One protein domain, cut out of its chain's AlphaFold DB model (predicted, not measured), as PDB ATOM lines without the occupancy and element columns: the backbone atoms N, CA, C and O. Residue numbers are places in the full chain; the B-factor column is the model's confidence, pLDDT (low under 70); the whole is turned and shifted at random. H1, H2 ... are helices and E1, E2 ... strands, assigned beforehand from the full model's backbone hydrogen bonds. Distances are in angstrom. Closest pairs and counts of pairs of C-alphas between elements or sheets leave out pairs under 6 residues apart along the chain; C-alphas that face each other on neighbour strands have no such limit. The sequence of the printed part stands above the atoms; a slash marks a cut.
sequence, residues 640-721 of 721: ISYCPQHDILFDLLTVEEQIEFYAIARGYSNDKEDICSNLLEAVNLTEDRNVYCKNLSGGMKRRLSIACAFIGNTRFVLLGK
ATOM      1  N   ILE A 640     247.290 272.037 254.236       80.50
ATOM      2  CA  ILE A 640     247.043 273.027 255.287       80.50
ATOM      3  C   ILE A 640     246.358 274.250 254.687       80.50
ATOM      4  O   ILE A 640     246.882 274.911 253.791       80.50
ATOM      5  N   SER A 641     245.224 274.620 255.263       81.69
ATOM      6  CA  SER A 641     244.558 275.889 254.991       81.69
ATOM      7  C   SER A 641     244.676 276.847 256.160       81.69
ATOM      8  O   SER A 641     244.656 276.445 257.322       81.69
ATOM      9  N   TYR A 642     244.756 278.139 255.854       81.69
ATOM     10  CA  TYR A 642     244.823 279.193 256.855       81.69
ATOM     11  C   TYR A 642     243.902 280.353 256.487       81.69
ATOM     12  O   TYR A 642     244.033 280.935 255.411       81.69
ATOM     13  N   CYS A 643     243.004 280.705 257.405       84.62
ATOM     14  CA  CYS A 643     242.219 281.930 257.366       84.62
ATOM     15  C   CYS A 643     242.837 282.939 258.356       84.62
ATOM     16  O   CYS A 643     242.761 282.728 259.572       84.62
ATOM     17  N   PRO A 644     243.476 284.017 257.876       74.00
ATOM     18  CA  PRO A 644     244.067 285.044 258.730       74.00
ATOM     19  C   PRO A 644     243.016 285.849 259.502       74.00
ATOM     20  O   PRO A 644     241.830 285.810 259.192       74.00
ATOM     21  N   GLN A 645     243.461 286.599 260.516       73.69
ATOM     22  CA  GLN A 645     242.600 287.492 261.308       73.69
ATOM     23  C   GLN A 645     242.021 288.641 260.468       73.69
ATOM     24  O   GLN A 645     240.843 288.964 260.575       73.69
ATOM     25  N   HIS A 646     242.857 289.268 259.639       73.25
ATOM     26  CA  HIS A 646     242.392 290.259 258.677       73.25
ATOM     27  C   HIS A 646     241.853 289.531 257.451       73.25
ATOM     28  O   HIS A 646     242.493 288.595 256.977       73.25
ATOM     29  N   ASP A 647     240.691 289.952 256.955       75.56
ATOM     30  CA  ASP A 647     240.116 289.377 255.743       75.56
ATOM     31  C   ASP A 647     240.963 289.791 254.552       75.56
ATOM     32  O   ASP A 647     241.131 290.983 254.285       75.56
ATOM     33  N   ILE A 648     241.520 288.803 253.860       74.56
ATOM     34  CA  ILE A 648     242.383 289.075 252.726       74.56
ATOM     35  C   ILE A 648     241.635 288.728 251.458       74.56
ATOM     36  O   ILE A 648     241.692 287.604 250.962       74.56
ATOM     37  N   LEU A 649     240.902 289.727 250.983       83.06
ATOM     38  CA  LEU A 649     240.073 289.645 249.798       83.06
ATOM     39  C   LEU A 649     240.570 290.635 248.745       83.06
ATOM     40  O   LEU A 649     241.146 291.670 249.084       83.06
ATOM     41  N   PHE A 650     240.350 290.325 247.470       85.25
ATOM     42  CA  PHE A 650     240.662 291.246 246.389       85.25
ATOM     43  C   PHE A 650     239.458 292.159 246.181       85.25
ATOM     44  O   PHE A 650     238.445 291.760 245.624       85.25
ATOM     45  N   ASP A 651     239.580 293.417 246.602       84.88
ATOM     46  CA  ASP A 651     238.480 294.392 246.593       84.88
ATOM     47  C   ASP A 651     237.810 294.605 245.221       84.88
ATOM     48  O   ASP A 651     236.646 295.011 245.156       84.88
ATOM     49  N   LEU A 652     238.550 294.361 244.133       87.56
ATOM     50  CA  LEU A 652     238.102 294.542 242.750       87.56
ATOM     51  C   LEU A 652     237.510 293.280 242.112       87.56
ATOM     52  O   LEU A 652     236.989 293.393 241.007       87.56
ATOM     53  N   LEU A 653     237.593 292.121 242.770       91.00
ATOM     54  CA  LEU A 653     236.966 290.889 242.292       91.00
ATOM     55  C   LEU A 653     235.542 290.770 242.841       91.00
ATOM     56  O   LEU A 653     235.225 291.305 243.913       91.00
ATOM     57  N   THR A 654     234.675 290.091 242.098       94.25
ATOM     58  CA  THR A 654     233.374 289.653 242.622       94.25
ATOM     59  C   THR A 654     233.544 288.495 243.606       94.25
ATOM     60  O   THR A 654     234.585 287.839 243.643       94.25
ATOM     61  N   VAL A 655     232.519 288.231 244.419       93.62
ATOM     62  CA  VAL A 655     232.485 287.082 245.341       93.62
ATOM     63  C   VAL A 655     232.749 285.757 244.609       93.62
ATOM     64  O   VAL A 655     233.497 284.918 245.107       93.62
ATOM     65  N   GLU A 656     232.176 285.583 243.421       93.44
ATOM     66  CA  GLU A 656     232.425 284.421 242.568       93.44
ATOM     67  C   GLU A 656     233.864 284.364 242.057       93.44
ATOM     68  O   GLU A 656     234.549 283.366 242.278       93.44
ATOM     69  N   GLU A 657     234.346 285.437 241.423       93.44
ATOM     70  CA  GLU A 657     235.707 285.511 240.877       93.44
ATOM     71  C   GLU A 657     236.761 285.273 241.963       93.44
ATOM     72  O   GLU A 657     237.797 284.656 241.717       93.44
ATOM     73  N   GLN A 658     236.481 285.733 243.183       91.12
ATOM     74  CA  GLN A 658     237.293 285.494 244.365       91.12
ATOM     75  C   GLN A 658     237.401 283.988 244.661       91.12
ATOM     76  O   GLN A 658     238.511 283.487 244.818       91.12
ATOM     77  N   ILE A 659     236.291 283.247 244.717       90.94
ATOM     78  CA  ILE A 659     236.319 281.797 244.985       90.94
ATOM     79  C   ILE A 659     236.964 281.039 243.820       90.94
ATOM     80  O   ILE A 659     237.833 280.192 244.046       90.94
ATOM     81  N   GLU A 660     236.615 281.384 242.580       90.81
ATOM     82  CA  GLU A 660     237.205 280.768 241.389       90.81
ATOM     83  C   GLU A 660     238.722 280.964 241.336       90.81
ATOM     84  O   GLU A 660     239.460 280.020 241.048       90.81
ATOM     85  N   PHE A 661     239.211 282.163 241.666       88.88
ATOM     86  CA  PHE A 661     240.640 282.455 241.711       88.88
ATOM     87  C   PHE A 661     241.375 281.520 242.679       88.88
ATOM     88  O   PHE A 661     242.408 280.947 242.323       88.88
ATOM     89  N   TYR A 662     240.841 281.325 243.889       86.06
ATOM     90  CA  TYR A 662     241.444 280.427 244.879       86.06
ATOM     91  C   TYR A 662     241.339 278.953 244.460       86.06
ATOM     92  O   TYR A 662     242.286 278.195 244.695       86.06
ATOM     93  N   ALA A 663     240.244 278.542 243.814       87.38
ATOM     94  CA  ALA A 663     240.071 277.184 243.293       87.38
ATOM     95  C   ALA A 663     241.099 276.869 242.197       87.38
ATOM     96  O   ALA A 663     241.828 275.879 242.297       87.38
ATOM     97  N   ILE A 664     241.242 277.762 241.213       86.75
ATOM     98  CA  ILE A 664     242.226 277.643 240.127       86.75
ATOM     99  C   ILE A 664     243.646 277.629 240.693       86.75
ATOM    100  O   ILE A 664     244.454 276.782 240.313       86.75
ATOM    101  N   ALA A 665     243.953 278.521 241.636       81.19
ATOM    102  CA  ALA A 665     245.279 278.596 242.236       81.19
ATOM    103  C   ALA A 665     245.660 277.334 243.031       81.19
ATOM    104  O   ALA A 665     246.840 276.989 243.103       81.19
ATOM    105  N   ARG A 666     244.671 276.613 243.578       78.06
ATOM    106  CA  ARG A 666     244.847 275.308 244.235       78.06
ATOM    107  C   ARG A 666     244.788 274.109 243.280       78.06
ATOM    108  O   ARG A 666     244.965 272.982 243.734       78.06
ATOM    109  N   GLY A 667     244.588 274.338 241.981       80.50
ATOM    110  CA  GLY A 667     244.581 273.306 240.939       80.50
ATOM    111  C   GLY A 667     243.199 272.764 240.555       80.50
ATOM    112  O   GLY A 667     243.116 271.920 239.669       80.50
ATOM    113  N   TYR A 668     242.112 273.270 241.142       83.00
ATOM    114  CA  TYR A 668     240.732 272.837 240.878       83.00
ATOM    115  C   TYR A 668     240.087 273.662 239.758       83.00
ATOM    116  O   TYR A 668     239.061 274.307 239.945       83.00
ATOM    117  N   SER A 669     240.728 273.700 238.588       80.12
ATOM    118  CA  SER A 669     240.251 274.513 237.456       80.12
ATOM    119  C   SER A 669     238.994 273.955 236.778       80.12
ATOM    120  O   SER A 669     238.162 274.739 236.332       80.12
ATOM    121  N   ASN A 670     238.840 272.627 236.739       84.12
ATOM    122  CA  ASN A 670     237.703 271.963 236.092       84.12
ATOM    123  C   ASN A 670     236.435 271.971 236.961       84.12
ATOM    124  O   ASN A 670     235.342 272.094 236.424       84.12
ATOM    125  N   ASP A 671     236.592 271.920 238.287       85.44
ATOM    126  CA  ASP A 671     235.479 271.809 239.245       85.44
ATOM    127  C   ASP A 671     235.137 273.164 239.895       85.44
ATOM    128  O   ASP A 671     234.456 273.232 240.919       85.44
ATOM    129  N   LYS A 672     235.660 274.272 239.345       86.06
ATOM    130  CA  LYS A 672     235.590 275.598 239.979       86.06
ATOM    131  C   LYS A 672     234.154 276.084 240.194       86.06
ATOM    132  O   LYS A 672     233.889 276.708 241.217       86.06
ATOM    133  N   GLU A 673     233.250 275.784 239.263       86.38
ATOM    134  CA  GLU A 673     231.848 276.217 239.321       86.38
ATOM    135  C   GLU A 673     231.087 275.481 240.428       86.38
ATOM    136  O   GLU A 673     230.454 276.131 241.261       86.38
ATOM    137  N   ASP A 674     231.245 274.156 240.509       88.12
ATOM    138  CA  ASP A 674     230.623 273.314 241.539       88.12
ATOM    139  C   ASP A 674     231.161 273.643 242.939       88.12
ATOM    140  O   ASP A 674     230.414 273.734 243.916       88.12
ATOM    141  N   ILE A 675     232.474 273.869 243.056       87.88
ATOM    142  CA  ILE A 675     233.093 274.321 244.310       87.88
ATOM    143  C   ILE A 675     232.529 275.688 244.710       87.88
ATOM    144  O   ILE A 675     232.253 275.916 245.890       87.88
ATOM    145  N   CYS A 676     232.339 276.591 243.745       90.62
ATOM    146  CA  CYS A 676     231.810 277.922 244.004       90.62
ATOM    147  C   CYS A 676     230.361 277.877 244.495       90.62
ATOM    148  O   CYS A 676     230.071 278.446 245.550       90.62
ATOM    149  N   SER A 677     229.466 277.154 243.813       90.94
ATOM    150  CA  SER A 677     228.065 277.030 244.240       90.94
ATOM    151  C   SER A 677     227.945 276.417 245.635       90.94
ATOM    152  O   SER A 677     227.297 277.001 246.503       90.94
ATOM    153  N   ASN A 678     228.652 275.312 245.888       91.44
ATOM    154  CA  ASN A 678     228.593 274.604 247.167       91.44
ATOM    155  C   ASN A 678     229.098 275.471 248.330       91.44
ATOM    156  O   ASN A 678     228.506 275.487 249.411       91.44
ATOM    157  N   LEU A 679     230.190 276.216 248.123       91.62
ATOM    158  CA  LEU A 679     230.733 277.094 249.157       91.62
ATOM    159  C   LEU A 679     229.843 278.309 249.403       91.62
ATOM    160  O   LEU A 679     229.653 278.675 250.562       91.62
ATOM    161  N   LEU A 680     229.283 278.918 248.354       93.31
ATOM    162  CA  LEU A 680     228.381 280.064 248.495       93.31
ATOM    163  C   LEU A 680     227.106 279.708 249.252       93.31
ATOM    164  O   LEU A 680     226.655 280.508 250.078       93.31
ATOM    165  N   GLU A 681     226.562 278.515 249.013       93.38
ATOM    166  CA  GLU A 681     225.450 277.968 249.788       93.38
ATOM    167  C   GLU A 681     225.857 277.741 251.248       93.38
ATOM    168  O   GLU A 681     225.185 278.230 252.155       93.38
ATOM    169  N   ALA A 682     227.008 277.108 251.496       91.31
ATOM    170  CA  ALA A 682     227.484 276.828 252.852       91.31
ATOM    171  C   ALA A 682     227.710 278.094 253.702       91.31
ATOM    172  O   ALA A 682     227.527 278.060 254.921       91.31
ATOM    173  N   VAL A 683     228.106 279.216 253.087       91.94
ATOM    174  CA  VAL A 683     228.323 280.489 253.799       91.94
ATOM    175  C   VAL A 683     227.188 281.507 253.663       91.94
ATOM    176  O   VAL A 683     227.333 282.633 254.157       91.94
ATOM    177  N   ASN A 684     226.060 281.127 253.054       93.19
ATOM    178  CA  ASN A 684     224.911 281.999 252.795       93.19
ATOM    179  C   ASN A 684     225.324 283.326 252.119       93.19
ATOM    180  O   ASN A 684     225.074 284.412 252.652       93.19
ATOM    181  N   LEU A 685     226.024 283.234 250.982       93.44
ATOM    182  CA  LEU A 685     226.425 284.371 250.130       93.44
ATOM    183  C   LEU A 685     225.990 284.198 248.661       93.44
ATOM    184  O   LEU A 685     226.518 284.865 247.774       93.44
ATOM    185  N   THR A 686     225.031 283.312 248.386       92.56
ATOM    186  CA  THR A 686     224.525 283.034 247.030       92.56
ATOM    187  C   THR A 686     223.926 284.265 246.348       92.56
ATOM    188  O   THR A 686     224.163 284.481 245.161       92.56
ATOM    189  N   GLU A 687     223.201 285.105 247.091       91.12
ATOM    190  CA  GLU A 687     222.587 286.336 246.569       91.12
ATOM    191  C   GLU A 687     223.626 287.418 246.221       91.12
ATOM    192  O   GLU A 687     223.422 288.213 245.304       91.12
ATOM    193  N   ASP A 688     224.783 287.400 246.889       91.69
ATOM    194  CA  ASP A 688     225.867 288.372 246.710       91.69
ATOM    195  C   ASP A 688     226.949 287.906 245.724       91.69
ATOM    196  O   ASP A 688     228.000 288.538 245.610       91.69
ATOM    197  N   ARG A 689     226.708 286.814 244.988       92.25
ATOM    198  CA  ARG A 689     227.667 286.177 244.062       92.25
ATOM    199  C   ARG A 689     228.366 287.166 243.117       92.25
ATOM    200  O   ARG A 689     229.582 287.113 242.944       92.25
ATOM    201  N   ASN A 690     227.604 288.105 242.558       93.50
ATOM    202  CA  ASN A 690     228.082 289.091 241.579       93.50
ATOM    203  C   ASN A 690     228.473 290.440 242.203       93.50
ATOM    204  O   ASN A 690     228.714 291.417 241.491       93.50
ATOM    205  N   VAL A 691     228.509 290.533 243.533       93.81
ATOM    206  CA  VAL A 691     228.871 291.758 244.247       93.81
ATOM    207  C   VAL A 691     230.389 291.828 244.392       93.81
ATOM    208  O   VAL A 691     231.044 290.849 244.743       93.81
ATOM    209  N   TYR A 692     230.969 293.003 244.139       93.88
ATOM    210  CA  TYR A 692     232.391 293.245 244.391       93.88
ATOM    211  C   TYR A 692     232.727 293.099 245.876       93.88
ATOM    212  O   TYR A 692     232.035 293.673 246.724       93.88
ATOM    213  N   CYS A 693     233.844 292.443 246.196       90.19
ATOM    214  CA  CYS A 693     234.252 292.201 247.579       90.19
ATOM    215  C   CYS A 693     234.347 293.490 248.407       90.19
ATOM    216  O   CYS A 693     233.979 293.479 249.580       90.19
ATOM    217  N   LYS A 694     234.742 294.625 247.812       89.44
ATOM    218  CA  LYS A 694     234.789 295.922 248.513       89.44
ATOM    219  C   LYS A 694     233.446 296.365 249.113       89.44
ATOM    220  O   LYS A 694     233.461 297.035 250.143       89.44
ATOM    221  N   ASN A 695     232.320 295.976 248.503       91.69
ATOM    222  CA  ASN A 695     230.964 296.390 248.886       91.69
ATOM    223  C   ASN A 695     230.327 295.479 249.952       91.69
ATOM    224  O   ASN A 695     229.244 295.782 250.446       91.69
ATOM    225  N   LEU A 696     230.977 294.373 250.316       91.19
ATOM    226  CA  LEU A 696     230.486 293.456 251.343       91.19
ATOM    227  C   LEU A 696     230.619 294.067 252.744       91.19
ATOM    228  O   LEU A 696     231.600 294.751 253.053       91.19
ATOM    229  N   SER A 697     229.678 293.747 253.638       91.81
ATOM    230  CA  SER A 697     229.834 294.060 255.064       91.81
ATOM    231  C   SER A 697     231.022 293.297 255.665       91.81
ATOM    232  O   SER A 697     231.403 292.235 255.173       91.81
ATOM    233  N   GLY A 698     231.592 293.782 256.773       88.62
ATOM    234  CA  GLY A 698     232.710 293.093 257.438       88.62
ATOM    235  C   GLY A 698     232.394 291.639 257.821       88.62
ATOM    236  O   GLY A 698     233.235 290.761 257.671       88.62
ATOM    237  N   GLY A 699     231.152 291.347 258.230       90.19
ATOM    238  CA  GLY A 699     230.720 289.975 258.519       90.19
ATOM    239  C   GLY A 699     230.651 289.087 257.271       90.19
ATOM    240  O   GLY A 699     231.035 287.921 257.323       90.19
ATOM    241  N   MET A 700     230.215 289.638 256.136       92.31
ATOM    242  CA  MET A 700     230.169 288.920 254.855       92.31
ATOM    243  C   MET A 700     231.576 288.670 254.305       92.31
ATOM    244  O   MET A 700     231.867 287.554 253.881       92.31
ATOM    245  N   LYS A 701     232.475 289.662 254.397       91.00
ATOM    246  CA  LYS A 701     233.905 289.497 254.087       91.00
ATOM    247  C   LYS A 701     234.511 288.364 254.908       91.00
ATOM    248  O   LYS A 701     235.210 287.509 254.363       91.00
ATOM    249  N   ARG A 702     234.157 288.289 256.193       90.44
ATOM    250  CA  ARG A 702     234.630 287.222 257.067       90.44
ATOM    251  C   ARG A 702     234.147 285.843 256.636       90.44
ATOM    252  O   ARG A 702     234.945 284.910 256.569       90.44
ATOM    253  N   ARG A 703     232.856 285.711 256.323       91.75
ATOM    254  CA  ARG A 703     232.277 284.461 255.804       91.75
ATOM    255  C   ARG A 703     232.944 284.028 254.496       91.75
ATOM    256  O   ARG A 703     233.302 282.862 254.366       91.75
ATOM    257  N   LEU A 704     233.196 284.966 253.584       91.81
ATOM    258  CA  LEU A 704     233.893 284.699 252.325       91.81
ATOM    259  C   LEU A 704     235.348 284.253 252.541       91.81
ATOM    260  O   LEU A 704     235.802 283.302 251.911       91.81
ATOM    261  N   SER A 705     236.072 284.897 253.458       89.12
ATOM    262  CA  SER A 705     237.443 284.516 253.830       89.12
ATOM    263  C   SER A 705     237.506 283.091 254.398       89.12
ATOM    264  O   SER A 705     238.418 282.326 254.083       89.12
ATOM    265  N   ILE A 706     236.499 282.706 255.193       89.25
ATOM    266  CA  ILE A 706     236.348 281.339 255.701       89.25
ATOM    267  C   ILE A 706     236.065 280.370 254.547       89.25
ATOM    268  O   ILE A 706     236.763 279.365 254.445       89.25
ATOM    269  N   ALA A 707     235.124 280.686 253.647       90.12
ATOM    270  CA  ALA A 707     234.854 279.869 252.459       90.12
ATOM    271  C   ALA A 707     236.132 279.625 251.643       90.12
ATOM    272  O   ALA A 707     236.442 278.486 251.309       90.12
ATOM    273  N   CYS A 708     236.931 280.674 251.417       88.06
ATOM    274  CA  CYS A 708     238.188 280.577 250.679       88.06
ATOM    275  C   CYS A 708     239.214 279.651 251.352       88.06
ATOM    276  O   CYS A 708     239.986 278.979 250.668       88.06
ATOM    277  N   ALA A 709     239.227 279.582 252.686       85.50
ATOM    278  CA  ALA A 709     240.098 278.667 253.418       85.50
ATOM    279  C   ALA A 709     239.664 277.197 253.277       85.50
ATOM    280  O   ALA A 709     240.512 276.313 253.367       85.50
ATOM    281  N   PHE A 710     238.385 276.921 253.020       86.44
ATOM    282  CA  PHE A 710     237.871 275.564 252.798       86.44
ATOM    283  C   PHE A 710     237.974 275.090 251.339       86.44
ATOM    284  O   PHE A 710     237.626 273.951 251.046       86.44
ATOM    285  N   ILE A 711     238.475 275.923 250.420       86.12
ATOM    286  CA  ILE A 711     238.662 275.530 249.019       86.12
ATOM    287  C   ILE A 711     239.755 274.463 248.913       86.12
ATOM    288  O   ILE A 711     240.911 274.709 249.255       86.12
ATOM    289  N   GLY A 712     239.416 273.307 248.351       73.00
ATOM    290  CA  GLY A 712     240.335 272.191 248.132       73.00
ATOM    291  C   GLY A 712     240.378 271.192 249.290       73.00
ATOM    292  O   GLY A 712     239.906 271.451 250.391       73.00
ATOM    293  N   ASN A 713     240.951 270.020 249.028       69.56
ATOM    294  CA  ASN A 713     240.887 268.860 249.918       69.56
ATOM    295  C   ASN A 713     241.891 268.942 251.095       69.56
ATOM    296  O   ASN A 713     242.834 268.152 251.199       69.56
ATOM    297  N   THR A 714     241.747 269.948 251.963       76.06
ATOM    298  CA  THR A 714     242.660 270.164 253.099       76.06
ATOM    299  C   THR A 714     242.293 269.336 254.317       76.06
ATOM    300  O   THR A 714     241.154 269.368 254.768       76.06
ATOM    301  N   ARG A 715     243.290 268.662 254.902       78.69
ATOM    302  CA  ARG A 715     243.129 267.850 256.120       78.69
ATOM    303  C   ARG A 715     243.143 268.685 257.399       78.69
ATOM    304  O   ARG A 715     242.637 268.252 258.425       78.69
ATOM    305  N   PHE A 716     243.747 269.873 257.351       83.00
ATOM    306  CA  PHE A 716     243.923 270.732 258.515       83.00
ATOM    307  C   PHE A 716     243.645 272.195 258.159       83.00
ATOM    308  O   PHE A 716     244.300 272.762 257.283       83.00
ATOM    309  N   VAL A 717     242.686 272.814 258.851       87.44
ATOM    310  CA  VAL A 717     242.292 274.213 258.636       87.44
ATOM    311  C   VAL A 717     242.532 275.013 259.911       87.44
ATOM    312  O   VAL A 717     242.023 274.683 260.980       87.44
ATOM    313  N   LEU A 718     243.292 276.099 259.796       87.00
ATOM    314  CA  LEU A 718     243.560 277.037 260.880       87.00
ATOM    315  C   LEU A 718     242.756 278.320 260.684       87.00
ATOM    316  O   LEU A 718     242.912 279.014 259.681       87.00
ATOM    317  N   LEU A 719     241.944 278.671 261.677       87.12
ATOM    318  CA  LEU A 719     241.145 279.895 261.682       87.12
ATOM    319  C   LEU A 719     241.709 280.869 262.725       87.12
ATOM    320  O   LEU A 719     241.574 280.658 263.932       87.12
ATOM    321  N   GLY A 720     242.369 281.933 262.267       76.44
ATOM    322  CA  GLY A 720     242.818 283.032 263.121       76.44
ATOM    323  C   GLY A 720     241.664 283.984 263.421       76.44
ATOM    324  O   GLY A 720     240.946 284.358 262.503       76.44
ATOM    325  N   LYS A 721     241.476 284.370 264.685       65.50
ATOM    326  CA  LYS A 721     240.478 285.367 265.107       65.50
ATOM    327  C   LYS A 721     241.070 286.761 265.108       65.50
ATOM    328  O   LYS A 721     242.267 286.855 265.451       65.50
TER     329      LYS A 721
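This is residues 640 to 721 of the 721 residues of the protein "Hypothetical protein" of Rotaria sordida (UniProt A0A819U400). A short parallel ribbon, E1 beside E2, lies along one side of a three-helix body, near residues 702 to 709 of H3; there H1 and H3 run side by side and H2 packs steeply on H1. The 82 printed residues, with three named helices and two named strands in the order E1 H1 H2 H3 E2, are mostly helix and compact: radius of gyration of the C-alphas 11.6 A, spans 31 by 30 by 21 A.

Start at E1, residues 640 to 643, parallel to E2, residues 716 to 719; N 641 and O 716 are 2.9 A apart, within hydrogen-bond range. Look next at H3, residues 698 to 709: the closest C-alphas of E1 and H3, Ser 641 and Ala 709, are 5.5 A apart. With residues 704 to 708 alone H3 touches H1, residues 655 to 665, at a shallow tilt of 24 degrees, the same way, closest C-alphas Ile 659 and Cys 708, 6.1 A. H2, residues 672 to 682, touches H1 at a steep tilt of 52 degrees, closest C-alphas Glu 660 and Lys 672, 5.6 A. E1, H1 H2 H3, E2 make a strand-helix-strand unit, parallel neighbour strands with helices between. In H1, H2 and H3 every O i to N i+4 pair is within hydrogen-bond range.

Find C-alpha 640 at (247.043, 273.027, 255.287), where E1 begins; E2 ends at C-alpha 719, (241.145, 279.895, 261.682). H1 runs 15.7 A, H2 15.3 A, H3 16.7 A; E1 10.3 A, E2 10.1 A.

The farthest C-alphas, Asn 670 and Lys 721, are 32.1 A apart. The printed part has no cut; links E1 to H1 and H2 to H3 are long; pLDDT is under 70 at residues 713 and 721.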